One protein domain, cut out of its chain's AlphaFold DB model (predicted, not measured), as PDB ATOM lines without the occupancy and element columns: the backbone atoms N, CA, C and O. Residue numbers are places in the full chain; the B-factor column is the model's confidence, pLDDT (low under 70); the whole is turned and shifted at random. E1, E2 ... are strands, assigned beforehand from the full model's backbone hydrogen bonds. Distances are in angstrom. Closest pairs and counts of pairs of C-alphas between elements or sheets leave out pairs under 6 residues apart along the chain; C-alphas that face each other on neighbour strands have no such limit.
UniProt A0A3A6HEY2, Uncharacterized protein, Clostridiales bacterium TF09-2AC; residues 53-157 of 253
ATOM      1  N   SER A  53      11.914 -34.075  34.697       97.19
ATOM      2  CA  SER A  53      11.229 -33.614  35.894       97.19
ATOM      3  C   SER A  53      11.882 -34.167  37.158       97.19
ATOM      4  O   SER A  53      12.538 -35.218  37.139       97.19
ATOM      5  N   ASP A  54      11.708 -33.431  38.249       96.00
ATOM      6  CA  ASP A  54      12.017 -33.873  39.604       96.00
ATOM      7  C   ASP A  54      11.196 -35.116  39.983       96.00
ATOM      8  O   ASP A  54      11.782 -36.131  40.378       96.00
ATOM      9  N   LEU A  55       9.881 -35.074  39.750       95.69
ATOM     10  CA  LEU A  55       8.925 -36.104  40.164       95.69
ATOM     11  C   LEU A  55       8.415 -36.972  39.008       95.69
ATOM     12  O   LEU A  55       8.174 -38.157  39.190       95.69
ATOM     13  N   LEU A  56       8.279 -36.441  37.793       97.88
ATOM     14  CA  LEU A  56       7.741 -37.226  36.675       97.88
ATOM     15  C   LEU A  56       8.844 -38.014  35.958       97.88
ATOM     16  O   LEU A  56       9.923 -37.482  35.669       97.88
ATOM     17  N   LYS A  57       8.561 -39.276  35.626       95.88
ATOM     18  CA  LYS A  57       9.502 -40.194  34.964       95.88
ATOM     19  C   LYS A  57       8.909 -40.780  33.693       95.88
ATOM     20  O   LYS A  57       7.730 -40.591  33.405       95.88
ATOM     21  N   GLU A  58       9.725 -41.452  32.891       93.94
ATOM     22  CA  GLU A  58       9.192 -42.177  31.737       93.94
ATOM     23  C   GLU A  58       8.303 -43.334  32.220       93.94
ATOM     24  O   GLU A  58       8.545 -43.917  33.274       93.94
ATOM     25  N   GLU A  59       7.267 -43.686  31.457       90.19
ATOM     26  CA  GLU A  59       6.254 -44.680  31.864       90.19
ATOM     27  C   GLU A  59       6.865 -46.030  32.292       90.19
ATOM     28  O   GLU A  59       6.386 -46.678  33.220       90.19
ATOM     29  N   SER A  60       7.978 -46.429  31.670       89.25
ATOM     30  CA  SER A  60       8.715 -47.648  32.021       89.25
ATOM     31  C   SER A  60       9.303 -47.646  33.434       89.25
ATOM     32  O   SER A  60       9.598 -48.717  33.962       89.25
ATOM     33  N   GLU A  61       9.509 -46.471  34.027       90.56
ATOM     34  CA  GLU A  61      10.092 -46.304  35.361       90.56
ATOM     35  C   GLU A  61       9.048 -46.392  36.479       90.56
ATOM     36  O   GLU A  61       9.434 -46.613  37.621       90.56
ATOM     37  N   LYS A  62       7.748 -46.271  36.155       88.19
ATOM     38  CA  LYS A  62       6.625 -46.415  37.100       88.19
ATOM     39  C   LYS A  62       6.815 -45.606  38.391       88.19
ATOM     40  O   LYS A  62       6.898 -46.163  39.480       88.19
ATOM     41  N   ALA A  63       6.934 -44.287  38.254       85.94
ATOM     42  CA  ALA A  63       7.095 -43.403  39.402       85.94
ATOM     43  C   ALA A  63       5.802 -43.314  40.229       85.94
ATOM     44  O   ALA A  63       4.746 -42.966  39.699       85.94
ATOM     45  N   GLU A  64       5.919 -43.596  41.524       90.06
ATOM     46  CA  GLU A  64       4.830 -43.577  42.502       90.06
ATOM     47  C   GLU A  64       5.295 -42.840  43.766       90.06
ATOM     48  O   GLU A  64       6.431 -43.024  44.219       90.06
ATOM     49  N   TYR A  65       4.428 -41.995  44.330       85.06
ATOM     50  CA  TYR A  65       4.719 -41.176  45.508       85.06
ATOM     51  C   TYR A  65       3.531 -41.141  46.464       85.06
ATOM     52  O   TYR A  65       2.389 -41.091  46.023       85.06
ATOM     53  N   PHE A  66       3.802 -41.086  47.767       82.19
ATOM     54  CA  PHE A  66       2.792 -40.843  48.798       82.19
ATOM     55  C   PHE A  66       2.874 -39.383  49.243       82.19
ATOM     56  O   PHE A  66       3.968 -38.887  49.525       82.19
ATOM     57  N   ILE A  67       1.737 -38.689  49.263       78.31
ATOM     58  CA  ILE A  67       1.654 -37.251  49.540       78.31
ATOM     59  C   ILE A  67       0.594 -36.951  50.598       78.31
ATOM     60  O   ILE A  67      -0.411 -37.651  50.698       78.31
ATOM     61  N   ASP A  68       0.801 -35.867  51.353       73.94
ATOM     62  CA  ASP A  68      -0.195 -35.378  52.311       73.94
ATOM     63  C   ASP A  68      -1.531 -35.142  51.574       73.94
ATOM     64  O   ASP A  68      -1.545 -34.383  50.589       73.94
ATOM     65  N   PRO A  69      -2.637 -35.773  52.022       75.69
ATOM     66  CA  PRO A  69      -3.946 -35.603  51.422       75.69
ATOM     67  C   PRO A  69      -4.335 -34.140  51.250       75.69
ATOM     68  O   PRO A  69      -4.923 -33.811  50.232       75.69
ATOM     69  N   ASP A  70      -3.967 -33.237  52.152       74.06
ATOM     70  CA  ASP A  70      -4.428 -31.846  52.095       74.06
ATOM     71  C   ASP A  70      -3.485 -30.910  51.315       74.06
ATOM     72  O   ASP A  70      -3.692 -29.693  51.273       74.06
ATOM     73  N   SER A  71      -2.447 -31.456  50.675       81.50
ATOM     74  CA  SER A  71      -1.408 -30.676  49.996       81.50
ATOM     75  C   SER A  71      -1.578 -30.584  48.474       81.50
ATOM     76  O   SER A  71      -2.061 -31.499  47.806       81.50
ATOM     77  N   ASN A  72      -1.128 -29.459  47.906       90.25
ATOM     78  CA  ASN A  72      -0.898 -29.340  46.466       90.25
ATOM     79  C   ASN A  72       0.401 -30.062  46.081       90.25
ATOM     80  O   ASN A  72       1.367 -30.075  46.845       90.25
ATOM     81  N   ILE A  73       0.459 -30.564  44.850       92.12
ATOM     82  CA  ILE A  73       1.650 -31.199  44.280       92.12
ATOM     83  C   ILE A  73       2.397 -30.158  43.450       92.12
ATOM     84  O   ILE A  73       1.818 -29.532  42.559       92.12
ATOM     85  N   PHE A  74       3.689 -29.989  43.715       93.81
ATOM     86  CA  PHE A  74       4.552 -29.077  42.967       93.81
ATOM     87  C   PHE A  74       5.542 -29.881  42.140       93.81
ATOM     88  O   PHE A  74       6.296 -30.678  42.691       93.81
ATOM     89  N   ILE A  75       5.528 -29.676  40.826       96.25
ATOM     90  CA  ILE A  75       6.379 -30.406  39.882       96.25
ATOM     91  C   ILE A  75       7.227 -29.399  39.121       96.25
ATOM     92  O   ILE A  75       6.708 -28.428  38.563       96.25
ATOM     93  N   GLU A  76       8.528 -29.647  39.041       96.56
ATOM     94  CA  GLU A  76       9.434 -28.870  38.209       96.56
ATOM     95  C   GLU A  76       9.735 -29.609  36.900       96.56
ATOM     96  O   GLU A  76      10.090 -30.788  36.874       96.56
ATOM     97  N   LEU A  77       9.598 -28.888  35.788       97.25
ATOM     98  CA  LEU A  77       9.973 -29.335  34.451       97.25
ATOM     99  C   LEU A  77      11.208 -28.570  33.992       97.25
ATOM    100  O   LEU A  77      11.207 -27.339  33.971       97.25
ATOM    101  N   TYR A  78      12.232 -29.288  33.549       96.38
ATOM    102  CA  TYR A  78      13.530 -28.735  33.180       96.38
ATOM    103  C   TYR A  78      13.801 -28.870  31.687       96.38
ATOM    104  O   TYR A  78      13.458 -29.876  31.059       96.38
ATOM    105  N   ASN A  79      14.509 -27.885  31.130       95.19
ATOM    106  CA  ASN A  79      15.099 -27.995  29.796       95.19
ATOM    107  C   ASN A  79      16.508 -28.612  29.820       95.19
ATOM    108  O   ASN A  79      17.199 -28.554  28.808       95.19
ATOM    109  N   TYR A  80      16.976 -29.134  30.955       94.19
ATOM    110  CA  TYR A  80      18.359 -29.569  31.132       94.19
ATOM    111  C   TYR A  80      18.469 -30.822  32.000       94.19
ATOM    112  O   TYR A  80      17.628 -31.068  32.860       94.19
ATOM    113  N   ALA A  81      19.526 -31.602  31.769       89.69
ATOM    114  CA  ALA A  81      19.942 -32.698  32.646       89.69
ATOM    115  C   ALA A  81      21.071 -32.274  33.597       89.69
ATOM    116  O   ALA A  81      21.148 -32.749  34.724       89.69
ATOM    117  N   ASP A  82      21.950 -31.382  33.137       89.31
ATOM    118  CA  ASP A  82      23.009 -30.735  33.915       89.31
ATOM    119  C   ASP A  82      23.475 -29.446  33.212       89.31
ATOM    120  O   ASP A  82      22.865 -29.001  32.239       89.31
ATOM    121  N   SER A  83      24.562 -28.840  33.698       85.75
ATOM    122  CA  SER A  83      25.108 -27.580  33.181       85.75
ATOM    123  C   SER A  83      25.618 -27.631  31.734       85.75
ATOM    124  O   SER A  83      25.814 -26.572  31.139       85.75
ATOM    125  N   LEU A  84      25.844 -28.817  31.165       86.88
ATOM    126  CA  LEU A  84      26.333 -29.005  29.794       86.88
ATOM    127  C   LEU A  84      25.248 -29.544  28.856       86.88
ATOM    128  O   LEU A  84      25.324 -29.360  27.641       86.88
ATOM    129  N   ARG A  85      24.235 -30.207  29.414       90.56
ATOM    130  CA  ARG A  85      23.157 -30.882  28.692       90.56
ATOM    131  C   ARG A  85      21.866 -30.079  28.792       90.56
ATOM    132  O   ARG A  85      21.036 -30.345  29.656       90.56
ATOM    133  N   ILE A  86      21.721 -29.093  27.903       91.25
ATOM    134  CA  ILE A  86      20.617 -28.120  27.894       91.25
ATOM    135  C   ILE A  86      19.938 -28.100  26.520       91.25
ATOM    136  O   ILE A  86      20.604 -28.034  25.488       91.25
ATOM    137  N   THR A  87      18.604 -28.115  26.503       91.75
ATOM    138  CA  THR A  87      17.771 -27.935  25.311       91.75
ATOM    139  C   THR A  87      17.674 -26.444  24.975       91.75
ATOM    140  O   THR A  87      17.015 -25.690  25.701       91.75
ATOM    141  N   PRO A  88      18.259 -25.988  23.851       88.38
ATOM    142  CA  PRO A  88      18.248 -24.572  23.488       88.38
ATOM    143  C   PRO A  88      16.901 -24.105  22.922       88.38
ATOM    144  O   PRO A  88      16.600 -22.915  22.932       88.38
ATOM    145  N   GLY A  89      16.096 -25.025  22.382       90.19
ATOM    146  CA  GLY A  89      14.769 -24.722  21.852       90.19
ATOM    147  C   GLY A  89      13.723 -24.629  22.959       90.19
ATOM    148  O   GLY A  89      13.804 -25.351  23.945       90.19
ATOM    149  N   THR A  90      12.722 -23.765  22.775       95.00
ATOM    150  CA  THR A  90      11.567 -23.729  23.685       95.00
ATOM    151  C   THR A  90      10.819 -25.051  23.611       95.00
ATOM    152  O   THR A  90      10.497 -25.520  22.516       95.00
ATOM    153  N   ILE A  91      10.547 -25.632  24.777       96.25
ATOM    154  CA  ILE A  91       9.803 -26.878  24.902       96.25
ATOM    155  C   ILE A  91       8.338 -26.520  25.109       96.25
ATOM    156  O   ILE A  91       8.020 -25.793  26.043       96.25
ATOM    157  N   GLN A  92       7.456 -27.007  24.241       97.50
ATOM    158  CA  GLN A  92       6.003 -26.883  24.409       97.50
ATOM    159  C   GLN A  92       5.471 -28.192  24.978       97.50
ATOM    160  O   GLN A  92       5.907 -29.253  24.526       97.50
ATOM    161  N   TYR A  93       4.544 -28.136  25.931       97.69
ATOM    162  CA  TYR A  93       3.958 -29.326  26.545       97.69
ATOM    163  C   TYR A  93       2.469 -29.154  26.859       97.69
ATOM    164  O   TYR A  93       1.982 -28.034  27.011       97.69
ATOM    165  N   GLY A  94       1.763 -30.281  26.944       97.69
ATOM    166  CA  GLY A  94       0.431 -30.401  27.535       97.69
ATOM    167  C   GLY A  94       0.504 -31.084  28.900       97.69
ATOM    168  O   GLY A  94       1.420 -31.882  29.126       97.69
ATOM    169  N   VAL A  95      -0.436 -30.754  29.782       97.88
ATOM    170  CA  VAL A  95      -0.573 -31.324  31.128       97.88
ATOM    171  C   VAL A  95      -1.962 -31.932  31.265       97.88
ATOM    172  O   VAL A  95      -2.961 -31.281  30.965       97.88
ATOM    173  N   GLU A  96      -2.006 -33.166  31.741       97.56
ATOM    174  CA  GLU A  96      -3.218 -33.872  32.137       97.56
ATOM    175  C   GLU A  96      -3.038 -34.309  33.592       97.56
ATOM    176  O   GLU A  96      -1.999 -34.864  33.952       97.56
ATOM    177  N   ALA A  97      -4.027 -34.019  34.432       97.06
ATOM    178  CA  ALA A  97      -4.077 -34.474  35.812       97.06
ATOM    179  C   ALA A  97      -5.402 -35.216  36.001       97.06
ATOM    180  O   ALA A  97      -6.467 -34.616  35.888       97.06
ATOM    181  N   ASP A  98      -5.333 -36.524  36.221       97.06
ATOM    182  CA  ASP A  98      -6.479 -37.317  36.658       97.06
ATOM    183  C   ASP A  98      -6.557 -37.252  38.187       97.06
ATOM    184  O   ASP A  98      -5.524 -37.339  38.848       97.06
ATOM    185  N   GLY A  99      -7.748 -37.038  38.746       95.06
ATOM    186  CA  GLY A  99      -7.939 -36.786  40.182       95.06
ATOM    187  C   GLY A  99      -7.498 -35.396  40.671       95.06
ATOM    188  O   GLY A  99      -7.376 -35.180  41.878       95.06
ATOM    189  N   GLY A 100      -7.244 -34.438  39.774       95.00
ATOM    190  CA  GLY A 100      -6.886 -33.068  40.144       95.00
ATOM    191  C   GLY A 100      -6.801 -32.103  38.968       95.00
ATOM    192  O   GLY A 100      -7.102 -32.438  37.827       95.00
ATOM    193  N   GLN A 101      -6.366 -30.875  39.246       95.56
ATOM    194  CA  GLN A 101      -6.277 -29.789  38.273       95.56
ATOM    195  C   GLN A 101      -4.915 -29.101  38.336       95.56
ATOM    196  O   GLN A 101      -4.463 -28.704  39.406       95.56
ATOM    197  N   CYS A 102      -4.269 -28.903  37.185       96.06
ATOM    198  CA  CYS A 102      -3.074 -28.064  37.108       96.06
ATOM    199  C   CYS A 102      -3.476 -26.590  37.007       96.06
ATOM    200  O   CYS A 102      -4.247 -26.230  36.117       96.06
ATOM    201  N   MET A 103      -2.920 -25.737  37.865       92.00
ATOM    202  CA  MET A 103      -3.187 -24.297  37.893       92.00
ATOM    203  C   MET A 103      -1.943 -23.489  37.511       92.00
ATOM    204  O   MET A 103      -0.815 -23.846  37.857       92.00
ATOM    205  N   ASP A 104      -2.146 -22.381  36.804       85.88
ATOM    206  CA  ASP A 104      -1.126 -21.362  36.579       85.88
ATOM    207  C   ASP A 104      -0.945 -20.469  37.832       85.88
ATOM    208  O   ASP A 104      -1.771 -20.499  38.751       85.88
ATOM    209  N   PRO A 105       0.107 -19.630  37.901       79.56
ATOM    210  CA  PRO A 105       0.311 -18.717  39.033       79.56
ATOM    211  C   PRO A 105      -0.805 -17.681  39.248       79.56
ATOM    212  O   PRO A 105      -0.821 -17.012  40.278       79.56
ATOM    213  N   SER A 106      -1.708 -17.512  38.281       83.50
ATOM    214  CA  SER A 106      -2.872 -16.625  38.361       83.50
ATOM    215  C   SER A 106      -4.150 -17.366  38.783       83.50
ATOM    216  O   SER A 106      -5.201 -16.735  38.886       83.50
ATOM    217  N   GLY A 107      -4.072 -18.678  39.043       82.81
ATOM    218  CA  GLY A 107      -5.190 -19.523  39.462       82.81
ATOM    219  C   GLY A 107      -6.069 -20.046  38.323       82.81
ATOM    220  O   GLY A 107      -7.151 -20.560  38.598       82.81
ATOM    221  N   ASN A 108      -5.650 -19.922  37.059       87.75
ATOM    222  CA  ASN A 108      -6.389 -20.487  35.927       87.75
ATOM    223  C   ASN A 108      -5.912 -21.902  35.608       87.75
ATOM    224  O   ASN A 108      -4.735 -22.217  35.770       87.75
ATOM    225  N   GLN A 109      -6.804 -22.730  35.066       92.50
ATOM    226  CA  GLN A 109      -6.452 -24.078  34.633       92.50
ATOM    227  C   GLN A 109      -5.386 -24.045  33.524       92.50
ATOM    228  O   GLN A 109      -5.578 -23.448  32.460       92.50
ATOM    229  N   LEU A 110      -4.268 -24.724  33.765       93.38
ATOM    230  CA  LEU A 110      -3.148 -24.850  32.845       93.38
ATOM    231  C   LEU A 110      -3.225 -26.193  32.112       93.38
ATOM    232  O   LEU A 110      -2.832 -27.226  32.641       93.38
ATOM    233  N   VAL A 111      -3.684 -26.166  30.861       94.44
ATOM    234  CA  VAL A 111      -3.736 -27.361  29.993       94.44
ATOM    235  C   VAL A 111      -2.472 -27.492  29.135       94.44
ATOM    236  O   VAL A 111      -2.060 -28.586  28.756       94.44
ATOM    237  N   THR A 112      -1.817 -26.371  28.828       95.75
ATOM    238  CA  THR A 112      -0.587 -26.332  28.028       95.75
ATOM    239  C   THR A 112       0.375 -25.291  28.563       95.75
ATOM    240  O   THR A 112      -0.059 -24.212  28.960       95.75
ATOM    241  N   GLY A 113       1.674 -25.562  28.485       94.88
ATOM    242  CA  GLY A 113       2.710 -24.642  28.934       94.88
ATOM    243  C   GLY A 113       3.991 -24.727  28.113       94.88
ATOM    244  O   GLY A 113       4.088 -25.446  27.110       94.88
ATOM    245  N   THR A 114       4.989 -23.954  28.540       96.31
ATOM    246  CA  THR A 114       6.313 -23.949  27.916       96.31
ATOM    247  C   THR A 114       7.431 -23.941  28.942       96.31
ATOM    248  O   THR A 114       7.353 -23.199  29.918       96.31
ATOM    249  N   VAL A 115       8.506 -24.685  28.675       95.31
ATOM    250  CA  VAL A 115       9.807 -24.435  29.307       95.31
ATOM    251  C   VAL A 115      10.625 -23.573  28.340       95.31
ATOM    252  O   VAL A 115      10.836 -24.001  27.196       95.31
ATOM    253  N   PRO A 116      11.059 -22.361  28.736       91.81
ATOM    254  CA  PRO A 116      11.833 -21.487  27.864       91.81
ATOM    255  C   PRO A 116      13.084 -22.179  27.322       91.81
ATOM    256  O   PRO A 116      13.813 -22.851  28.049       91.81
ATOM    257  N   GLY A 117      13.340 -21.992  26.030       84.81
ATOM    258  CA  GLY A 117      14.592 -22.419  25.417       84.81
ATOM    259  C   GLY A 117      15.704 -21.435  25.752       84.81
ATOM    260  O   GLY A 117      15.525 -20.229  25.590       84.81
ATOM    261  N   SER A 118      16.851 -21.934  26.205       82.19
ATOM    262  CA  SER A 118      18.025 -21.113  26.499       82.19
ATOM    263  C   SER A 118      19.300 -21.951  26.412       82.19
ATOM    264  O   SER A 118      19.256 -23.176  26.481       82.19
ATOM    265  N   VAL A 119      20.451 -21.288  26.297       82.56
ATOM    266  CA  VAL A 119      21.768 -21.911  26.537       82.56
ATOM    267  C   VAL A 119      22.065 -22.082  28.034       82.56
ATOM    268  O   VAL A 119      23.115 -22.595  28.401       82.56
ATOM    269  N   THR A 120      21.155 -21.631  28.897       87.69
ATOM    270  CA  THR A 120      21.206 -21.777  30.353       87.69
ATOM    271  C   THR A 120      20.070 -22.662  30.854       87.69
ATOM    272  O   THR A 120      19.060 -22.842  30.172       87.69
ATOM    273  N   ALA A 121      20.238 -23.196  32.063       92.00
ATOM    274  CA  ALA A 121      19.219 -23.955  32.773       92.00
ATOM    275  C   ALA A 121      17.939 -23.123  32.955       92.00
ATOM    276  O   ALA A 121      17.983 -21.999  33.458       92.00
ATOM    277  N   GLN A 122      16.810 -23.682  32.534       95.19
ATOM    278  CA  GLN A 122      15.473 -23.115  32.669       95.19
ATOM    279  C   GLN A 122      14.536 -24.150  33.277       95.19
ATOM    280  O   GLN A 122      14.706 -25.359  33.081       95.19
ATOM    281  N   LYS A 123      13.522 -23.650  33.982       94.56
ATOM    282  CA  LYS A 123      12.470 -24.474  34.565       94.56
ATOM    283  C   LYS A 123      11.091 -23.856  34.384       94.56
ATOM    284  O   LYS A 123      10.962 -22.638  34.270       94.56
ATOM    285  N   ALA A 124      10.080 -24.711  34.380       94.31
ATOM    286  CA  ALA A 124       8.688 -24.345  34.594       94.31
ATOM    287  C   ALA A 124       8.166 -25.106  35.815       94.31
ATOM    288  O   ALA A 124       8.567 -26.246  36.042       94.31
ATOM    289  N   THR A 125       7.278 -24.481  36.581       94.19
ATOM    290  CA  THR A 125       6.651 -25.094  37.755       94.19
ATOM    291  C   THR A 125       5.189 -25.372  37.444       94.19
ATOM    292  O   THR A 125       4.490 -24.487  36.949       94.19
ATOM    293  N   LEU A 126       4.746 -26.589  37.731       95.31
ATOM    294  CA  LEU A 126       3.344 -26.979  37.727       95.31
ATOM    295  C   LEU A 126       2.853 -27.052  39.168       95.31
ATOM    296  O   LEU A 126       3.534 -27.618  40.024       95.31
ATOM    297  N   THR A 127       1.660 -26.518  39.407       95.81
ATOM    298  CA  THR A 127       0.952 -26.654  40.679       95.81
ATOM    299  C   THR A 127      -0.296 -27.477  40.423       95.81
ATOM    300  O   THR A 127      -1.205 -27.007  39.742       95.81
ATOM    301  N   ILE A 128      -0.338 -28.702  40.939       96.62
ATOM    302  CA  ILE A 128      -1.512 -29.570  40.852       96.62
ATOM    303  C   ILE A 128      -2.290 -29.441  42.153       96.62
ATOM    304  O   ILE A 128      -1.756 -29.699  43.232       96.62
ATOM    305  N   THR A 129      -3.549 -29.048  42.043       93.94
ATOM    306  CA  THR A 129      -4.513 -29.065  43.137       93.94
ATOM    307  C   THR A 129      -5.365 -30.319  42.988       93.94
ATOM    308  O   THR A 129      -6.127 -30.402  42.023       93.94
ATOM    309  N   PRO A 130      -5.224 -31.311  43.885       93.44
ATOM    310  CA  PRO A 130      -6.068 -32.496  43.866       93.44
ATOM    311  C   PRO A 130      -7.550 -32.146  43.998       93.44
ATOM    312  O   PRO A 130      -7.917 -31.217  44.721       93.44
ATOM    313  N   ASP A 131      -8.409 -32.926  43.350       92.25
ATOM    314  CA  ASP A 131      -9.849 -32.791  43.520       92.25
ATOM    315  C   ASP A 131     -10.251 -33.225  44.940       92.25
ATOM    316  O   ASP A 131      -9.635 -34.095  45.575       92.25
ATOM    317  N   THR A 132     -11.314 -32.623  45.469       84.94
ATOM    318  CA  THR A 132     -11.853 -32.999  46.781       84.94
ATOM    319  C   THR A 132     -12.253 -34.476  46.780       84.94
ATOM    320  O   THR A 132     -13.125 -34.883  46.016       84.94
ATOM    321  N   GLY A 133     -11.642 -35.275  47.660       80.56
ATOM    322  CA  GLY A 133     -11.935 -36.706  47.805       80.56
ATOM    323  C   GLY A 133     -11.240 -37.635  46.802       80.56
ATOM    324  O   GLY A 133     -11.509 -38.834  46.829       80.56
ATOM    325  N   ALA A 134     -10.357 -37.131  45.934       87.44
ATOM    326  CA  ALA A 134      -9.499 -37.993  45.121       87.44
ATOM    327  C   ALA A 134      -8.465 -38.709  46.010       87.44
ATOM    328  O   ALA A 134      -7.710 -38.043  46.713       87.44
ATOM    329  N   ASN A 135      -8.409 -40.041  45.978       87.56
ATOM    330  CA  ASN A 135      -7.383 -40.803  46.706       87.56
ATOM    331  C   ASN A 135      -6.060 -40.860  45.942       87.56
ATOM    332  O   ASN A 135      -5.003 -40.942  46.547       87.56
ATOM    333  N   ASP A 136      -6.124 -40.779  44.618       92.31
ATOM    334  CA  ASP A 136      -4.967 -40.841  43.739       92.31
ATOM    335  C   ASP A 136      -5.019 -39.676  42.760       92.31
ATOM    336  O   ASP A 136      -6.095 -39.285  42.299       92.31
ATOM    337  N   VAL A 137      -3.848 -39.140  42.433       96.06
ATOM    338  CA  VAL A 137      -3.673 -38.150  41.373       96.06
ATOM    339  C   VAL A 137      -2.640 -38.674  40.390       96.06
ATOM    340  O   VAL A 137      -1.512 -38.967  40.779       96.06
ATOM    341  N   ILE A 138      -2.990 -38.783  39.110       97.69
ATOM    342  CA  ILE A 138      -2.050 -39.197  38.061       97.69
ATOM    343  C   ILE A 138      -1.750 -37.987  37.197       97.69
ATOM    344  O   ILE A 138      -2.638 -37.442  36.544       97.69
ATOM    345  N   VAL A 139      -0.485 -37.571  37.168       98.12
ATOM    346  CA  VAL A 139      -0.060 -36.409  36.383       98.12
ATOM    347  C   VAL A 139       0.730 -36.886  35.184       98.12
ATOM    348  O   VAL A 139       1.778 -37.509  35.334       98.12
ATOM    349  N   THR A 140       0.254 -36.551  33.989       98.31
ATOM    350  CA  THR A 140       0.927 -36.836  32.722       98.31
ATOM    351  C   THR A 140       1.282 -35.537  32.017       98.31
ATOM    352  O   THR A 140       0.433 -34.689  31.746       98.31
ATOM    353  N   VAL A 141       2.556 -35.391  31.663       98.19
ATOM    354  CA  VAL A 141       3.053 -34.266  30.874       98.19
ATOM    355  C   VAL A 141       3.610 -34.781  29.558       98.19
ATOM    356  O   VAL A 141       4.527 -35.601  29.527       98.19
ATOM    357  N   THR A 142       3.080 -34.265  28.450       98.12
ATOM    358  CA  THR A 142       3.522 -34.633  27.101       98.12
ATOM    359  C   THR A 142       4.116 -33.425  26.392       98.12
ATOM    360  O   THR A 142       3.403 -32.469  26.092       98.12
ATOM    361  N   SER A 143       5.409 -33.465  26.057       97.12
ATOM    362  CA  SER A 143       6.001 -32.448  25.186       97.12
ATOM    363  C   SER A 143       5.511 -32.616  23.744       97.12
ATOM    364  O   SER A 143       5.383 -33.729  23.236       97.12
ATOM    365  N   SER A 144       5.237 -31.508  23.063       93.62
ATOM    366  CA  SER A 144       4.791 -31.467  21.664       93.62
ATOM    367  C   SER A 144       5.845 -30.875  20.725       93.62
ATOM    368  O   SER A 144       5.856 -31.194  19.536       93.62
ATOM    369  N   LYS A 145       6.760 -30.044  21.245       92.06
ATOM    370  CA  LYS A 145       7.911 -29.482  20.517       92.06
ATOM    371  C   LYS A 145       9.120 -29.321  21.444       92.06
ATOM    372  O   LYS A 145       8.909 -29.045  22.621       92.06
ATOM    373  N   PRO A 146      10.366 -29.400  20.930       90.69
ATOM    374  CA  PRO A 146      10.739 -29.792  19.564       90.69
ATOM    375  C   PRO A 146      10.526 -31.283  19.268       90.69
ATOM    376  O   PRO A 146      10.379 -31.642  18.104       90.69
ATOM    377  N   TYR A 147      10.457 -32.125  20.299       91.12
ATOM    378  CA  TYR A 147      10.178 -33.552  20.176       91.12
ATOM    379  C   TYR A 147       9.130 -33.984  21.193       91.12
ATOM    380  O   TYR A 147       8.883 -33.287  22.182       91.12
ATOM    381  N   ARG A 148       8.526 -35.145  20.940       94.44
ATOM    382  CA  ARG A 148       7.564 -35.757  21.847       94.44
ATOM    383  C   ARG A 148       8.276 -36.595  22.902       94.44
ATOM    384  O   ARG A 148       9.044 -37.486  22.555       94.44
ATOM    385  N   LYS A 149       7.971 -36.332  24.167       95.25
ATOM    386  CA  LYS A 149       8.343 -37.130  25.332       95.25
ATOM    387  C   LYS A 149       7.195 -37.082  26.331       95.25
ATOM    388  O   LYS A 149       6.549 -36.046  26.465       95.25
ATOM    389  N   VAL A 150       6.938 -38.211  26.977       97.50
ATOM    390  CA  VAL A 150       5.884 -38.360  27.980       97.50
ATOM    391  C   VAL A 150       6.558 -38.624  29.315       97.50
ATOM    392  O   VAL A 150       7.429 -39.489  29.393       97.50
ATOM    393  N   LEU A 151       6.176 -37.855  30.326       98.31
ATOM    394  CA  LEU A 151       6.568 -38.060  31.712       98.31
ATOM    395  C   LEU A 151       5.299 -38.234  32.544       98.31
ATOM    396  O   LEU A 151       4.334 -37.500  32.339       98.31
ATOM    397  N   THR A 152       5.301 -39.196  33.458       98.38
ATOM    398  CA  THR A 152       4.146 -39.534  34.290       98.38
ATOM    399  C   THR A 152       4.570 -39.946  35.699       98.38
ATOM    400  O   THR A 152       5.701 -40.402  35.899       98.38
ATOM    401  N   ALA A 153       3.677 -39.750  36.666       96.81
ATOM    402  CA  ALA A 153       3.761 -40.314  38.009       96.81
ATOM    403  C   ALA A 153       2.361 -40.454  38.622       96.81
ATOM    404  O   ALA A 153       1.467 -39.653  38.321       96.81
ATOM    405  N   ALA A 154       2.199 -41.442  39.502       94.81
ATOM    406  CA  ALA A 154       1.033 -41.570  40.369       94.81
ATOM    407  C   ALA A 154       1.349 -41.020  41.767       94.81
ATOM    408  O   ALA A 154       2.413 -41.281  42.331       94.81
ATOM    409  N   PHE A 155       0.418 -40.251  42.317       92.44
ATOM    410  CA  PHE A 155       0.504 -39.663  43.644       92.44
ATOM    411  C   PHE A 155      -0.649 -40.183  44.496       92.44
ATOM    412  O   PHE A 155      -1.799 -39.798  44.294       92.44
ATOM    413  N   HIS A 156      -0.326 -41.044  45.450       88.50
ATOM    414  CA  HIS A 156      -1.256 -41.602  46.417       88.50
ATOM    415  C   HIS A 156      -1.441 -40.595  47.553       88.50
ATOM    416  O   HIS A 156      -0.495 -40.272  48.278       88.50
ATOM    417  N   ARG A 157      -2.657 -40.072  47.700       84.19
ATOM    418  CA  ARG A 157      -3.057 -39.171  48.789       84.19
ATOM    419  C   ARG A 157      -3.343 -39.982  50.037       84.19
ATOM    420  O   ARG A 157      -4.466 -40.060  50.529       84.19
TER     421      ARG A 157
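What this domain is: This is residues 53 to 157 of the 253 residues of an uncharacterized protein of Clostridiales bacterium TF09-2AC (UniProt A0A3A6HEY2). Two sheets lie face to face as a sandwich, their strands nearly aligned: a strongly twisted, curled sheet of five strands covered on one face by a smaller sheet of three. The chain crosses between the sheets at each link from E1 to E7, and E7 and E8 then close as a hairpin in the larger sheet. The printed part has 105 residues, with no named helix and eight strands, E1 to E8, holding 50 residues, under half; the class is all strand. The larger sheet, E1 E8 E7 E3 E5, is mixed, and E2 E6 E4 is antiparallel. The whole is compact, with a radius of gyration of the C-alphas of 13.7 A and spans of 42 by 32 by 21 A.

Where its parts are: E1, residues 64 to 66, begins at C-alpha 64 (4.830, -43.577, 42.502). E2 is residues 73 to 78, E3 91 to 98 at 22.6 A, E4 100 to 103, E5 112 to 115, and E6 123 to 130 at 22.2 A. E7, residues 136 to 145, spans 28.9 A. E8, residues 150 to 156, spans 20.0 A and ends at C-alpha 156 (-1.256, -41.602, 46.417).

How they stand to each other: E1 is parallel to E8, with N 65 and O 154 at 2.9 A. E8 is antiparallel to E7, N 137 and O 155 at 2.8 A. E7 is antiparallel to E3, N 140 and O 96 at 2.8 A. E3 is antiparallel to edge strand E5, N 93 and O 113 at 3.0 A. In the other sheet, inner strand E6 is antiparallel to E2, N 77 and O 124 at 2.8 A, and to E4, N 103 and O 127 at 2.8 A. The sheets' facing parts are 7.9 A centre to centre.

The domain as a whole: The C-alphas farthest apart, of Leu 84 and Gly 133, are 43.0 A apart. The link from E2 to E3, residues 79 to 90, is long. The printed part has no cut, and no printed residue is under 70 in pLDDT.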